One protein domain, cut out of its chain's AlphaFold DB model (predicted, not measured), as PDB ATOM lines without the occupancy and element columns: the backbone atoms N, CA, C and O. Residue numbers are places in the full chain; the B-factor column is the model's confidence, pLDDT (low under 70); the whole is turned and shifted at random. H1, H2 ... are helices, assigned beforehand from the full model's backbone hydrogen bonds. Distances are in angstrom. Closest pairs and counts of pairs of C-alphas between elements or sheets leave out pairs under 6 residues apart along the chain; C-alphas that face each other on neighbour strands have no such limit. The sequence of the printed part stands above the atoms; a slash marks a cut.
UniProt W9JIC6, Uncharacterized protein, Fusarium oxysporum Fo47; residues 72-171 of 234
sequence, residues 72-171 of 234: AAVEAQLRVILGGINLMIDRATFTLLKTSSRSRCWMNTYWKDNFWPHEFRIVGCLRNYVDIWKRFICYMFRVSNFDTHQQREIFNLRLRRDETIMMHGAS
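Overview. This is residues 72 to 171 of the 234 residues of an uncharacterized protein of Fusarium oxysporum Fo47 (UniProt W9JIC6). Long helix H1 makes the long axis; H3 folds back along part of it, H2 lies at one end, H4 and H5 at the other. The printed part has 100 residues, five named helices, H1 to H5, and no named strand, and is all helix. It is only just loose, close to extended: radius of gyration of the C-alphas 18.8 A, spans 53, 27 and 24 A.

Arrangement. H1, residues 72 to 98, touches H3, residues 126 to 144, opposite ways at a shallow tilt of 27 degrees; C-alphas 82 and 134 come closest, 6.7 A. H5, residues 161 to 169, only just touches H3, with 3 pairs of C-alphas within 8 A, closest 141 and 167, 6.8 A. H2, 101 to 107, and H4, 148 to 154, touch no helix. In all five, every O i to N i+4 pair is within hydrogen-bond range.

Along the chain. H1 runs 39.2 A from C-alpha 72 at (-52.943, -8.764, 14.797); H5 ends at C-alpha 169, (-37.281, -3.281, 7.318).

Size, cuts and confidence. The link of residues 108 to 125 is long; pLDDT is under 70 at 168 to 171.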
ATOM      1  N   ALA A  72     -52.027  -9.691  15.471       91.44
ATOM      2  CA  ALA A  72     -52.943  -8.764  14.797       91.44
ATOM      3  C   ALA A  72     -52.231  -7.616  14.050       91.44
ATOM      4  O   ALA A  72     -52.678  -7.216  12.970       91.44
ATOM      5  N   ALA A  73     -51.116  -7.109  14.592       90.56
ATOM      6  CA  ALA A  73     -50.302  -6.064  13.962       90.56
ATOM      7  C   ALA A  73     -49.710  -6.530  12.620       90.56
ATOM      8  O   ALA A  73     -49.859  -5.851  11.603       90.56
ATOM      9  N   VAL A  74     -49.157  -7.747  12.587       90.25
ATOM     10  CA  VAL A  74     -48.621  -8.382  11.372       90.25
ATOM     11  C   VAL A  74     -49.732  -8.587  10.339       90.25
ATOM     12  O   VAL A  74     -49.560  -8.309   9.153       90.25
ATOM     13  N   GLU A  75     -50.921  -9.018  10.770       93.94
ATOM     14  CA  GLU A  75     -52.066  -9.171   9.865       93.94
ATOM     15  C   GLU A  75     -52.561  -7.835   9.298       93.94
ATOM     16  O   GLU A  75     -53.032  -7.792   8.156       93.94
ATOM     17  N   ALA A  76     -52.479  -6.748  10.068       91.44
ATOM     18  CA  ALA A  76     -52.809  -5.405   9.601       91.44
ATOM     19  C   ALA A  76     -51.814  -4.926   8.542       91.44
ATOM     20  O   ALA A  76     -52.232  -4.500   7.462       91.44
ATOM     21  N   GLN A  77     -50.518  -5.090   8.799       90.94
ATOM     22  CA  GLN A  77     -49.460  -4.774   7.843       90.94
ATOM     23  C   GLN A  77     -49.614  -5.582   6.546       90.94
ATOM     24  O   GLN A  77     -49.603  -5.022   5.447       90.94
ATOM     25  N   LEU A  78     -49.880  -6.888   6.650       93.44
ATOM     26  CA  LEU A  78     -50.157  -7.737   5.493       93.44
ATOM     27  C   LEU A  78     -51.328  -7.209   4.659       93.44
ATOM     28  O   LEU A  78     -51.259  -7.226   3.431       93.44
ATOM     29  N   ARG A  79     -52.403  -6.704   5.281       93.31
ATOM     30  CA  ARG A  79     -53.516  -6.091   4.532       93.31
ATOM     31  C   ARG A  79     -53.068  -4.865   3.741       93.31
ATOM     32  O   ARG A  79     -53.476  -4.737   2.585       93.31
ATOM     33  N   VAL A  80     -52.235  -4.006   4.329       93.06
ATOM     34  CA  VAL A  80     -51.680  -2.820   3.656       93.06
ATOM     35  C   VAL A  80     -50.835  -3.241   2.455       93.06
ATOM     36  O   VAL A  80     -51.111  -2.807   1.335       93.06
ATOM     37  N   ILE A  81     -49.897  -4.172   2.648       93.62
ATOM     38  CA  ILE A  81     -49.027  -4.697   1.583       93.62
ATOM     39  C   ILE A  81     -49.861  -5.311   0.449       93.62
ATOM     40  O   ILE A  81     -49.679  -4.985  -0.727       93.62
ATOM     41  N   LEU A  82     -50.833  -6.170   0.778       94.62
ATOM     42  CA  LEU A  82     -51.698  -6.793  -0.228       94.62
ATOM     43  C   LEU A  82     -52.566  -5.773  -0.981       94.62
ATOM     44  O   LEU A  82     -52.867  -5.983  -2.164       94.62
ATOM     45  N   GLY A  83     -52.974  -4.694  -0.309       93.94
ATOM     46  CA  GLY A  83     -53.633  -3.537  -0.912       93.94
ATOM     47  C   GLY A  83     -52.720  -2.809  -1.898       93.94
ATOM     48  O   GLY A  83     -53.118  -2.591  -3.044       93.94
ATOM     49  N   GLY A  84     -51.477  -2.531  -1.501       94.69
ATOM     50  CA  GLY A  84     -50.454  -1.922  -2.354       94.69
ATOM     51  C   GLY A  84     -50.175  -2.736  -3.617       94.69
ATOM     52  O   GLY A  84     -50.135  -2.184  -4.714       94.69
ATOM     53  N   ILE A  85     -50.101  -4.066  -3.503       94.75
ATOM     54  CA  ILE A  85     -49.913  -4.960  -4.658       94.75
ATOM     55  C   ILE A  85     -51.088  -4.878  -5.632       94.75
ATOM     56  O   ILE A  85     -50.871  -4.839  -6.840       94.75
ATOM     57  N   ASN A  86     -52.335  -4.841  -5.140       94.12
ATOM     58  CA  ASN A  86     -53.489  -4.630  -6.022       94.12
ATOM     59  C   ASN A  86     -53.353  -3.319  -6.791       94.12
ATOM     60  O   ASN A  86     -53.477  -3.312  -8.010       94.12
ATOM     61  N   LEU A  87     -53.046  -2.232  -6.081       96.00
ATOM     62  CA  LEU A  87     -52.916  -0.912  -6.685       96.00
ATOM     63  C   LEU A  87     -51.796  -0.871  -7.733       96.00
ATOM     64  O   LEU A  87     -51.983  -0.302  -8.806       96.00
ATOM     65  N   MET A  88     -50.647  -1.481  -7.439       96.50
ATOM     66  CA  MET A  88     -49.510  -1.567  -8.355       96.50
ATOM     67  C   MET A  88     -49.874  -2.346  -9.625       96.50
ATOM     68  O   MET A  88     -49.639  -1.852 -10.727       96.50
ATOM     69  N   ILE A  89     -50.513  -3.513  -9.487       95.31
ATOM     70  CA  ILE A  89     -50.956  -4.321 -10.632       95.31
ATOM     71  C   ILE A  89     -52.025  -3.589 -11.446       95.31
ATOM     72  O   ILE A  89     -51.931  -3.565 -12.673       95.31
ATOM     73  N   ASP A  90     -53.007  -2.960 -10.803       94.88
ATOM     74  CA  ASP A  90     -54.067  -2.211 -11.485       94.88
ATOM     75  C   ASP A  90     -53.487  -1.030 -12.274       94.88
ATOM     76  O   ASP A  90     -53.834  -0.831 -13.441       94.88
ATOM     77  N   ARG A  91     -52.547  -0.283 -11.679       96.69
ATOM     78  CA  ARG A  91     -51.834   0.812 -12.354       96.69
ATOM     79  C   ARG A  91     -51.004   0.307 -13.528       96.69
ATOM     80  O   ARG A  91     -51.129   0.852 -14.618       96.69
ATOM     81  N   ALA A  92     -50.208  -0.746 -13.340       94.88
ATOM     82  CA  ALA A  92     -49.396  -1.325 -14.410       94.88
ATOM     83  C   ALA A  92     -50.268  -1.821 -15.577       94.88
ATOM     84  O   ALA A  92     -49.985  -1.542 -16.742       94.88
ATOM     85  N   THR A  93     -51.378  -2.488 -15.257       94.81
ATOM     86  CA  THR A  93     -52.376  -2.964 -16.223       94.81
ATOM     87  C   THR A  93     -52.998  -1.795 -16.985       94.81
ATOM     88  O   THR A  93     -53.079  -1.828 -18.212       94.81
ATOM     89  N   PHE A  94     -53.401  -0.733 -16.285       96.12
ATOM     90  CA  PHE A  94     -53.974   0.461 -16.902       96.12
ATOM     91  C   PHE A  94     -52.982   1.168 -17.832       96.12
ATOM     92  O   PHE A  94     -53.324   1.471 -18.977       96.12
ATOM     93  N   THR A  95     -51.746   1.383 -17.376       96.56
ATOM     94  CA  THR A  95     -50.676   1.982 -18.182       96.56
ATOM     95  C   THR A  95     -50.423   1.159 -19.438       96.56
ATOM     96  O   THR A  95     -50.368   1.713 -20.536       96.56
ATOM     97  N   LEU A  96     -50.359  -0.168 -19.316       95.00
ATOM     98  CA  LEU A  96     -50.169  -1.043 -20.465       95.00
ATOM     99  C   LEU A  96     -51.324  -0.930 -21.470       95.00
ATOM    100  O   LEU A  96     -51.081  -0.871 -22.672       95.00
ATOM    101  N   LEU A  97     -52.574  -0.848 -21.003       93.62
ATOM    102  CA  LEU A  97     -53.747  -0.673 -21.872       93.62
ATOM    103  C   LEU A  97     -53.776   0.684 -22.590       93.62
ATOM    104  O   LEU A  97     -54.370   0.791 -23.661       93.62
ATOM    105  N   LYS A  98     -53.156   1.719 -22.013       96.00
ATOM    106  CA  LYS A  98     -53.018   3.050 -22.629       96.00
ATOM    107  C   LYS A  98     -51.781   3.190 -23.514       96.00
ATOM    108  O   LYS A  98     -51.695   4.138 -24.288       96.00
ATOM    109  N   THR A  99     -50.840   2.259 -23.414       96.06
ATOM    110  CA  THR A  99     -49.601   2.272 -24.186       96.06
ATOM    111  C   THR A  99     -49.873   1.863 -25.634       96.06
ATOM    112  O   THR A  99     -50.615   0.915 -25.900       96.06
ATOM    113  N   SER A 100     -49.260   2.570 -26.588       96.00
ATOM    114  CA  SER A 100     -49.464   2.311 -28.016       96.00
ATOM    115  C   SER A 100     -49.099   0.870 -28.413       96.00
ATOM    116  O   SER A 100     -48.198   0.258 -27.835       96.00
ATOM    117  N   SER A 101     -49.759   0.337 -29.446       92.12
ATOM    118  CA  SER A 101     -49.433  -0.973 -30.039       92.12
ATOM    119  C   SER A 101     -47.937  -1.110 -30.355       92.12
ATOM    120  O   SER A 101     -47.293  -2.063 -29.920       92.12
ATOM    121  N   ARG A 102     -47.355  -0.093 -31.008       93.31
ATOM    122  CA  ARG A 102     -45.937  -0.059 -31.390       93.31
ATOM    123  C   ARG A 102     -45.010  -0.179 -30.182       93.31
ATOM    124  O   ARG A 102     -44.088  -0.988 -30.208       93.31
ATOM    125  N   SER A 103     -45.266   0.583 -29.120       93.31
ATOM    126  CA  SER A 103     -44.477   0.515 -27.885       93.31
ATOM    127  C   SER A 103     -44.599  -0.855 -27.210       93.31
ATOM    128  O   SER A 103     -43.598  -1.408 -26.769       93.31
ATOM    129  N   ARG A 104     -45.797  -1.455 -27.191       94.50
ATOM    130  CA  ARG A 104     -46.007  -2.799 -26.622       94.50
ATOM    131  C   ARG A 104     -45.301  -3.899 -27.410       94.50
ATOM    132  O   ARG A 104     -44.867  -4.875 -26.809       94.50
ATOM    133  N   CYS A 105     -45.188  -3.767 -28.728       93.75
ATOM    134  CA  CYS A 105     -44.387  -4.674 -29.552       93.75
ATOM    135  C   CYS A 105     -42.891  -4.551 -29.226       93.75
ATOM    136  O   CYS A 105     -42.217  -5.561 -29.035       93.75
ATOM    137  N   TRP A 106     -42.384  -3.323 -29.060       93.00
ATOM    138  CA  TRP A 106     -41.003  -3.096 -28.618       93.00
ATOM    139  C   TRP A 106     -40.722  -3.673 -27.228       93.00
ATOM    140  O   TRP A 106     -39.701  -4.320 -27.046       93.00
ATOM    141  N   MET A 107     -41.645  -3.537 -26.270       90.50
ATOM    142  CA  MET A 107     -41.506  -4.161 -24.942       90.50
ATOM    143  C   MET A 107     -41.402  -5.691 -24.994       90.50
ATOM    144  O   MET A 107     -40.795  -6.296 -24.118       90.50
ATOM    145  N   ASN A 108     -42.018  -6.317 -25.996       89.75
ATOM    146  CA  ASN A 108     -41.978  -7.766 -26.194       89.75
ATOM    147  C   ASN A 108     -40.810  -8.213 -27.090       89.75
ATOM    148  O   ASN A 108     -40.661  -9.398 -27.387       89.75
ATOM    149  N   THR A 109     -40.014  -7.265 -27.582       90.38
ATOM    150  CA  THR A 109     -38.890  -7.535 -28.467       90.38
ATOM    151  C   THR A 109     -37.654  -7.845 -27.629       90.38
ATOM    152  O   THR A 109     -37.203  -7.020 -26.844       90.38
ATOM    153  N   TYR A 110     -37.095  -9.041 -27.805       84.62
ATOM    154  CA  TYR A 110     -35.906  -9.473 -27.066       84.62
ATOM    155  C   TYR A 110     -34.594  -8.908 -27.646       84.62
ATOM    156  O   TYR A 110     -33.648  -8.659 -26.905       84.62
ATOM    157  N   TRP A 111     -34.533  -8.678 -28.963       83.56
ATOM    158  CA  TRP A 111     -33.329  -8.220 -29.668       83.56
ATOM    159  C   TRP A 111     -33.476  -6.773 -30.145       83.56
ATOM    160  O   TRP A 111     -34.435  -6.460 -30.845       83.56
ATOM    161  N   LYS A 112     -32.496  -5.913 -29.846       80.81
ATOM    162  CA  LYS A 112     -32.531  -4.470 -30.155       80.81
ATOM    163  C   LYS A 112     -32.862  -4.154 -31.621       80.81
ATOM    164  O   LYS A 112     -33.637  -3.239 -31.882       80.81
ATOM    165  N   ASP A 113     -32.319  -4.934 -32.553       84.75
ATOM    166  CA  ASP A 113     -32.396  -4.636 -33.990       84.75
ATOM    167  C   ASP A 113     -33.503  -5.406 -34.726       84.75
ATOM    168  O   ASP A 113     -33.686  -5.227 -35.928       84.75
ATOM    169  N   ASN A 114     -34.259  -6.264 -34.031       85.50
ATOM    170  CA  ASN A 114     -35.263  -7.118 -34.664       85.50
ATOM    171  C   ASN A 114     -36.643  -6.920 -34.038       85.50
ATOM    172  O   ASN A 114     -37.033  -7.646 -33.125       85.50
ATOM    173  N   PHE A 115     -37.383  -5.934 -34.551       88.50
ATOM    174  CA  PHE A 115     -38.733  -5.615 -34.092       88.50
ATOM    175  C   PHE A 115     -39.664  -6.831 -34.161       88.50
ATOM    176  O   PHE A 115     -39.892  -7.400 -35.230       88.50
ATOM    177  N   TRP A 116     -40.264  -7.189 -33.024       88.81
ATOM    178  CA  TRP A 116     -41.222  -8.284 -32.937       88.81
ATOM    179  C   TRP A 116     -42.663  -7.754 -32.995       88.81
ATOM    180  O   TRP A 116     -43.113  -7.116 -32.041       88.81
ATOM    181  N   PRO A 117     -43.442  -8.026 -34.063       88.50
ATOM    182  CA  PRO A 117     -44.777  -7.454 -34.258       88.50
ATOM    183  C   PRO A 117     -45.862  -8.176 -33.437       88.50
ATOM    184  O   PRO A 117     -46.979  -8.380 -33.906       88.50
ATOM    185  N   HIS A 118     -45.540  -8.581 -32.208       89.44
ATOM    186  CA  HIS A 118     -46.502  -9.136 -31.262       89.44
ATOM    187  C   HIS A 118     -46.484  -8.298 -29.995       89.44
ATOM    188  O   HIS A 118     -45.486  -8.239 -29.280       89.44
ATOM    189  N   GLU A 119     -47.613  -7.671 -29.710       90.56
ATOM    190  CA  GLU A 119     -47.757  -6.795 -28.559       90.56
ATOM    191  C   GLU A 119     -47.577  -7.563 -27.250       90.56
ATOM    192  O   GLU A 119     -48.134  -8.650 -27.071       90.56
ATOM    193  N   PHE A 120     -46.897  -6.943 -26.288       91.69
ATOM    194  CA  PHE A 120     -47.001  -7.355 -24.899       91.69
ATOM    195  C   PHE A 120     -48.446  -7.172 -24.408       91.69
ATOM    196  O   PHE A 120     -49.023  -6.082 -24.491       91.69
ATOM    197  N   ARG A 121     -49.052  -8.255 -23.913       91.75
ATOM    198  CA  ARG A 121     -50.460  -8.303 -23.504       91.75
ATOM    199  C   ARG A 121     -50.595  -8.889 -22.110       91.75
ATOM    200  O   ARG A 121     -49.799  -9.717 -21.678       91.75
ATOM    201  N   ILE A 122     -51.663  -8.483 -21.435       92.12
ATOM    202  CA  ILE A 122     -52.063  -9.072 -20.161       92.12
ATOM    203  C   ILE A 122     -52.455 -10.527 -20.413       92.12
ATOM    204  O   ILE A 122     -53.343 -10.814 -21.216       92.12
ATOM    205  N   VAL A 123     -51.790 -11.445 -19.721       90.06
ATOM    206  CA  VAL A 123     -52.072 -12.878 -19.807       90.06
ATOM    207  C   VAL A 123     -53.284 -13.250 -18.956       90.06
ATOM    208  O   VAL A 123     -53.464 -12.740 -17.848       90.06
ATOM    209  N   GLY A 124     -54.098 -14.195 -19.432       87.62
ATOM    210  CA  GLY A 124     -55.297 -14.647 -18.708       87.62
ATOM    211  C   GLY A 124     -54.997 -15.253 -17.330       87.62
ATOM    212  O   GLY A 124     -55.825 -15.185 -16.425       87.62
ATOM    213  N   CYS A 125     -53.788 -15.786 -17.129       90.62
ATOM    214  CA  CYS A 125     -53.351 -16.343 -15.850       90.62
ATOM    215  C   CYS A 125     -52.835 -15.298 -14.846       90.62
ATOM    216  O   CYS A 125     -52.553 -15.679 -13.711       90.62
ATOM    217  N   LEU A 126     -52.746 -14.004 -15.203       91.25
ATOM    218  CA  LEU A 126     -52.198 -12.957 -14.325       91.25
ATOM    219  C   LEU A 126     -52.900 -12.941 -12.965       91.25
ATOM    220  O   LEU A 126     -52.251 -12.859 -11.928       91.25
ATOM    221  N   ARG A 127     -54.228 -13.087 -12.958       91.06
ATOM    222  CA  ARG A 127     -55.014 -13.128 -11.719       91.06
ATOM    223  C   ARG A 127     -54.600 -14.285 -10.808       91.06
ATOM    224  O   ARG A 127     -54.470 -14.087  -9.603       91.06
ATOM    225  N   ASN A 128     -54.384 -15.471 -11.377       93.56
ATOM    226  CA  ASN A 128     -53.966 -16.655 -10.624       93.56
ATOM    227  C   ASN A 128     -52.523 -16.511 -10.138       93.56
ATOM    228  O   ASN A 128     -52.234 -16.826  -8.989       93.56
ATOM    229  N   TYR A 129     -51.641 -15.975 -10.985       92.62
ATOM    230  CA  TYR A 129     -50.257 -15.686 -10.624       92.62
ATOM    231  C   TYR A 129     -50.179 -14.710  -9.446       92.62
ATOM    232  O   TYR A 129     -49.546 -15.017  -8.441       92.62
ATOM    233  N   VAL A 130     -50.894 -13.581  -9.519       94.19
ATOM    234  CA  VAL A 130     -50.964 -12.595  -8.433       94.19
ATOM    235  C   VAL A 130     -51.554 -13.217  -7.166       94.19
ATOM    236  O   VAL A 130     -51.065 -12.940  -6.076       94.19
ATOM    237  N   ASP A 131     -52.574 -14.075  -7.271       94.81
ATOM    238  CA  ASP A 131     -53.134 -14.753  -6.096       94.81
ATOM    239  C   ASP A 131     -52.108 -15.658  -5.401       94.81
ATOM    240  O   ASP A 131     -51.971 -15.592  -4.179       94.81
ATOM    241  N   ILE A 132     -51.350 -16.446  -6.170       94.12
ATOM    242  CA  ILE A 132     -50.261 -17.288  -5.656       94.12
ATOM    243  C   ILE A 132     -49.175 -16.420  -5.013       94.12
ATOM    244  O   ILE A 132     -48.756 -16.703  -3.893       94.12
ATOM    245  N   TRP A 133     -48.781 -15.328  -5.669       93.12
ATOM    246  CA  TRP A 133     -47.763 -14.405  -5.162       93.12
ATOM    247  C   TRP A 133     -48.159 -13.783  -3.820       93.12
ATOM    248  O   TRP A 133     -47.358 -13.716  -2.894       93.12
ATOM    249  N   LYS A 134     -49.428 -13.396  -3.663       95.62
ATOM    250  CA  LYS A 134     -49.936 -12.867  -2.392       95.62
ATOM    251  C   LYS A 134     -49.927 -13.901  -1.278       95.62
ATOM    252  O   LYS A 134     -49.583 -13.567  -0.151       95.62
ATOM    253  N   ARG A 135     -50.299 -15.147  -1.581       96.31
ATOM    254  CA  ARG A 135     -50.226 -16.249  -0.607       96.31
ATOM    255  C   ARG A 135     -48.786 -16.517  -0.186       96.31
ATOM    256  O   ARG A 135     -48.539 -16.730   0.996       96.31
ATOM    257  N   PHE A 136     -47.853 -16.462  -1.135       93.88
ATOM    258  CA  PHE A 136     -46.427 -16.584  -0.864       93.88
ATOM    259  C   PHE A 136     -45.920 -15.458   0.050       93.88
ATOM    260  O   PHE A 136     -45.284 -15.749   1.055       93.88
ATOM    261  N   ILE A 137     -46.275 -14.198  -0.217       93.25
ATOM    262  CA  ILE A 137     -45.928 -13.076   0.673       93.25
ATOM    263  C   ILE A 137     -46.499 -13.297   2.076       93.25
ATOM    264  O   ILE A 137     -45.765 -13.189   3.053       93.25
ATOM    265  N   CYS A 138     -47.788 -13.640   2.191       94.88
ATOM    266  CA  CYS A 138     -48.401 -13.922   3.492       94.88
ATOM    267  C   CYS A 138     -47.650 -15.020   4.245       94.88
ATOM    268  O   CYS A 138     -47.398 -14.874   5.437       94.88
ATOM    269  N   TYR A 139     -47.273 -16.089   3.546       94.31
ATOM    270  CA  TYR A 139     -46.470 -17.160   4.116       94.31
ATOM    271  C   TYR A 139     -45.134 -16.634   4.647       94.31
ATOM    272  O   TYR A 139     -44.832 -16.837   5.818       94.31
ATOM    273  N   MET A 140     -44.370 -15.907   3.829       91.56
ATOM    274  CA  MET A 140     -43.044 -15.415   4.213       91.56
ATOM    275  C   MET A 140     -43.094 -14.464   5.410       91.56
ATOM    276  O   MET A 140     -42.356 -14.670   6.368       91.56
ATOM    277  N   PHE A 141     -43.994 -13.477   5.396       91.31
ATOM    278  CA  PHE A 141     -44.141 -12.512   6.493       91.31
ATOM    279  C   PHE A 141     -44.608 -13.173   7.787       91.31
ATOM    280  O   PHE A 141     -44.114 -12.847   8.859       91.31
ATOM    281  N   ARG A 142     -45.536 -14.133   7.731       92.62
ATOM    282  CA  ARG A 142     -45.931 -14.841   8.955       92.62
ATOM    283  C   ARG A 142     -44.800 -15.686   9.506       92.62
ATOM    284  O   ARG A 142     -44.592 -15.689  10.711       92.62
ATOM    285  N   VAL A 143     -44.072 -16.389   8.639       91.38
ATOM    286  CA  VAL A 143     -42.961 -17.238   9.071       91.38
ATOM    287  C   VAL A 143     -41.818 -16.403   9.651       91.38
ATOM    288  O   VAL A 143     -41.253 -16.803  10.664       91.38
ATOM    289  N   SER A 144     -41.514 -15.230   9.086       89.50
ATOM    290  CA  SER A 144     -40.455 -14.351   9.604       89.50
ATOM    291  C   SER A 144     -40.746 -13.796  11.000       89.50
ATOM    292  O   SER A 144     -39.808 -13.485  11.721       89.50
ATOM    293  N   ASN A 145     -42.019 -13.715  11.400       88.44
ATOM    294  CA  ASN A 145     -42.432 -13.262  12.731       88.44
ATOM    295  C   ASN A 145     -42.304 -14.335  13.832       88.44
ATOM    296  O   ASN A 145     -42.571 -14.042  14.993       88.44
ATOM    297  N   PHE A 146     -41.910 -15.567  13.495       87.56
ATOM    298  CA  PHE A 146     -41.601 -16.609  14.480       87.56
ATOM    299  C   PHE A 146     -40.114 -16.651  14.822       87.56
ATOM    300  O   PHE A 146     -39.269 -16.281  14.005       87.56
ATOM    301  N   ASP A 147     -39.780 -17.213  15.983       85.69
ATOM    302  CA  ASP A 147     -38.390 -17.437  16.377       85.69
ATOM    303  C   ASP A 147     -37.655 -18.338  15.379       85.69
ATOM    304  O   ASP A 147     -38.223 -19.266  14.797       85.69
ATOM    305  N   THR A 148     -36.339 -18.154  15.243       84.94
ATOM    306  CA  THR A 148     -35.512 -18.964  14.326       84.94
ATOM    307  C   THR A 148     -35.635 -20.473  14.596       84.94
ATOM    308  O   THR A 148     -35.522 -21.281  13.668       84.94
ATOM    309  N   HIS A 149     -35.877 -20.875  15.851       85.50
ATOM    310  CA  HIS A 149     -36.147 -22.271  16.202       85.50
ATOM    311  C   HIS A 149     -37.469 -22.755  15.592       85.50
ATOM    312  O   HIS A 149     -37.479 -23.731  14.843       85.50
ATOM    313  N   GLN A 150     -38.561 -22.023  15.829       86.00
ATOM    314  CA  GLN A 150     -39.895 -22.337  15.313       86.00
ATOM    315  C   GLN A 150     -39.942 -22.306  13.777       86.00
ATOM    316  O   GLN A 150     -40.543 -23.185  13.161       86.00
ATOM    317  N   GLN A 151     -39.241 -21.370  13.129       88.25
ATOM    318  CA  GLN A 151     -39.096 -21.333  11.667       88.25
ATOM    319  C   GLN A 151     -38.522 -22.646  11.112       88.25
ATOM    320  O   GLN A 151     -39.043 -23.219  10.149       88.25
ATOM    321  N   ARG A 152     -37.464 -23.164  11.745       87.19
ATOM    322  CA  ARG A 152     -36.801 -24.405  11.323       87.19
ATOM    323  C   ARG A 152     -37.580 -25.649  11.696       87.19
ATOM    324  O   ARG A 152     -37.537 -26.619  10.944       87.19
ATOM    325  N   GLU A 153     -38.266 -25.641  12.827       87.19
ATOM    326  CA  GLU A 153     -38.983 -26.792  13.376       87.19
ATOM    327  C   GLU A 153     -40.369 -26.979  12.747       87.19
ATOM    328  O   GLU A 153     -40.737 -28.091  12.373       87.19
ATOM    329  N   ILE A 154     -41.099 -25.891  12.506       85.56
ATOM    330  CA  ILE A 154     -42.466 -25.932  11.972       85.56
ATOM    331  C   ILE A 154     -42.451 -25.824  10.442       85.56
ATOM    332  O   ILE A 154     -43.098 -26.618   9.758       85.56
ATOM    333  N   PHE A 155     -41.664 -24.896   9.888       85.44
ATOM    334  CA  PHE A 155     -41.749 -24.500   8.471       85.44
ATOM    335  C   PHE A 155     -40.578 -24.968   7.597       85.44
ATOM    336  O   PHE A 155     -40.616 -24.815   6.378       85.44
ATOM    337  N   ASN A 156     -39.540 -25.547   8.202       85.69
ATOM    338  CA  ASN A 156     -38.272 -25.909   7.562       85.69
ATOM    339  C   ASN A 156     -37.595 -24.723   6.862       85.69
ATOM    340  O   ASN A 156     -36.887 -24.896   5.867       85.69
ATOM    341  N   LEU A 157     -37.841 -23.514   7.361       83.81
ATOM    342  CA  LEU A 157     -37.310 -22.293   6.786       83.81
ATOM    343  C   LEU A 157     -36.091 -21.847   7.594       83.81
ATOM    344  O   LEU A 157     -36.086 -21.885   8.826       83.81
ATOM    345  N   ARG A 158     -35.049 -21.412   6.893       80.31
ATOM    346  CA  ARG A 158     -33.919 -20.707   7.490       80.31
ATOM    347  C   ARG A 158     -33.714 -19.428   6.701       80.31
ATOM    348  O   ARG A 158     -33.048 -19.465   5.672       80.31
ATOM    349  N   LEU A 159     -34.277 -18.339   7.210       75.38
ATOM    350  CA  LEU A 159     -33.970 -17.013   6.697       75.38
ATOM    351  C   LEU A 159     -32.513 -16.674   7.034       75.38
ATOM    352  O   LEU A 159     -32.018 -16.973   8.129       75.38
ATOM    353  N   ARG A 160     -31.793 -16.134   6.055       73.38
ATOM    354  CA  ARG A 160     -30.472 -15.529   6.242       73.38
ATOM    355  C   ARG A 160     -30.627 -14.134   6.853       73.38
ATOM    356  O   ARG A 160     -31.716 -13.576   6.842       73.38
ATOM    357  N   ARG A 161     -29.548 -13.568   7.409       71.62
ATOM    358  CA  ARG A 161     -29.618 -12.277   8.124       71.62
ATOM    359  C   ARG A 161     -30.129 -11.146   7.233       71.62
ATOM    360  O   ARG A 161     -30.971 -10.380   7.669       71.62
ATOM    361  N   ASP A 162     -29.649 -11.083   6.000       74.44
ATOM    362  CA  ASP A 162     -30.099 -10.162   4.955       74.44
ATOM    363  C   ASP A 162     -31.588 -10.336   4.633       74.44
ATOM    364  O   ASP A 162     -32.329  -9.361   4.580       74.44
ATOM    365  N   GLU A 163     -32.056 -11.578   4.498       77.81
ATOM    366  CA  GLU A 163     -33.477 -11.876   4.277       77.81
ATOM    367  C   GLU A 163     -34.330 -11.453   5.479       77.81
ATOM    368  O   GLU A 163     -35.390 -10.861   5.307       77.81
ATOM    369  N   THR A 164     -33.857 -11.703   6.700       72.75
ATOM    370  CA  THR A 164     -34.511 -11.268   7.939       72.75
ATOM    371  C   THR A 164     -34.589  -9.741   8.015       72.75
ATOM    372  O   THR A 164     -35.667  -9.211   8.263       72.75
ATOM    373  N   ILE A 165     -33.495  -9.031   7.713       73.75
ATOM    374  CA  ILE A 165     -33.455  -7.561   7.676       73.75
ATOM    375  C   ILE A 165     -34.433  -7.016   6.632       73.75
ATOM    376  O   ILE A 165     -35.189  -6.108   6.943       73.75
ATOM    377  N   MET A 166     -34.499  -7.587   5.426       75.00
ATOM    378  CA  MET A 166     -35.469  -7.146   4.411       75.00
ATOM    379  C   MET A 166     -36.926  -7.356   4.850       75.00
ATOM    380  O   MET A 166     -37.788  -6.539   4.533       75.00
ATOM    381  N   MET A 167     -37.218  -8.437   5.579       76.56
ATOM    382  CA  MET A 167     -38.571  -8.717   6.075       76.56
ATOM    383  C   MET A 167     -38.972  -7.795   7.240       76.56
ATOM    384  O   MET A 167     -40.135  -7.396   7.317       76.56
ATOM    385  N   HIS A 168     -38.031  -7.430   8.117       69.69
ATOM    386  CA  HIS A 168     -38.275  -6.494   9.225       69.69
ATOM    387  C   HIS A 168     -38.236  -5.027   8.782       69.69
ATOM    388  O   HIS A 168     -39.132  -4.279   9.136       69.69
ATOM    389  N   GLY A 169     -37.329  -4.636   7.885       59.28
ATOM    390  CA  GLY A 169     -37.281  -3.281   7.318       59.28
ATOM    391  C   GLY A 169     -38.483  -2.929   6.431       59.28
ATOM    392  O   GLY A 169     -38.776  -1.763   6.210       59.28
ATOM    393  N   ALA A 170     -39.239  -3.922   5.947       57.31
ATOM    394  CA  ALA A 170     -40.557  -3.701   5.339       57.31
ATOM    395  C   ALA A 170     -41.686  -3.481   6.376       57.31
ATOM    396  O   ALA A 170     -42.840  -3.253   5.997       57.31
ATOM    397  N   SER A 171     -41.369  -3.634   7.663       54.03
ATOM    398  CA  SER A 171     -42.271  -3.561   8.821       54.03
ATOM    399  C   SER A 171     -42.002  -2.360   9.715       54.03
ATOM    400  O   SER A 171     -42.957  -1.824  10.273       54.03
TER     401      SER A 171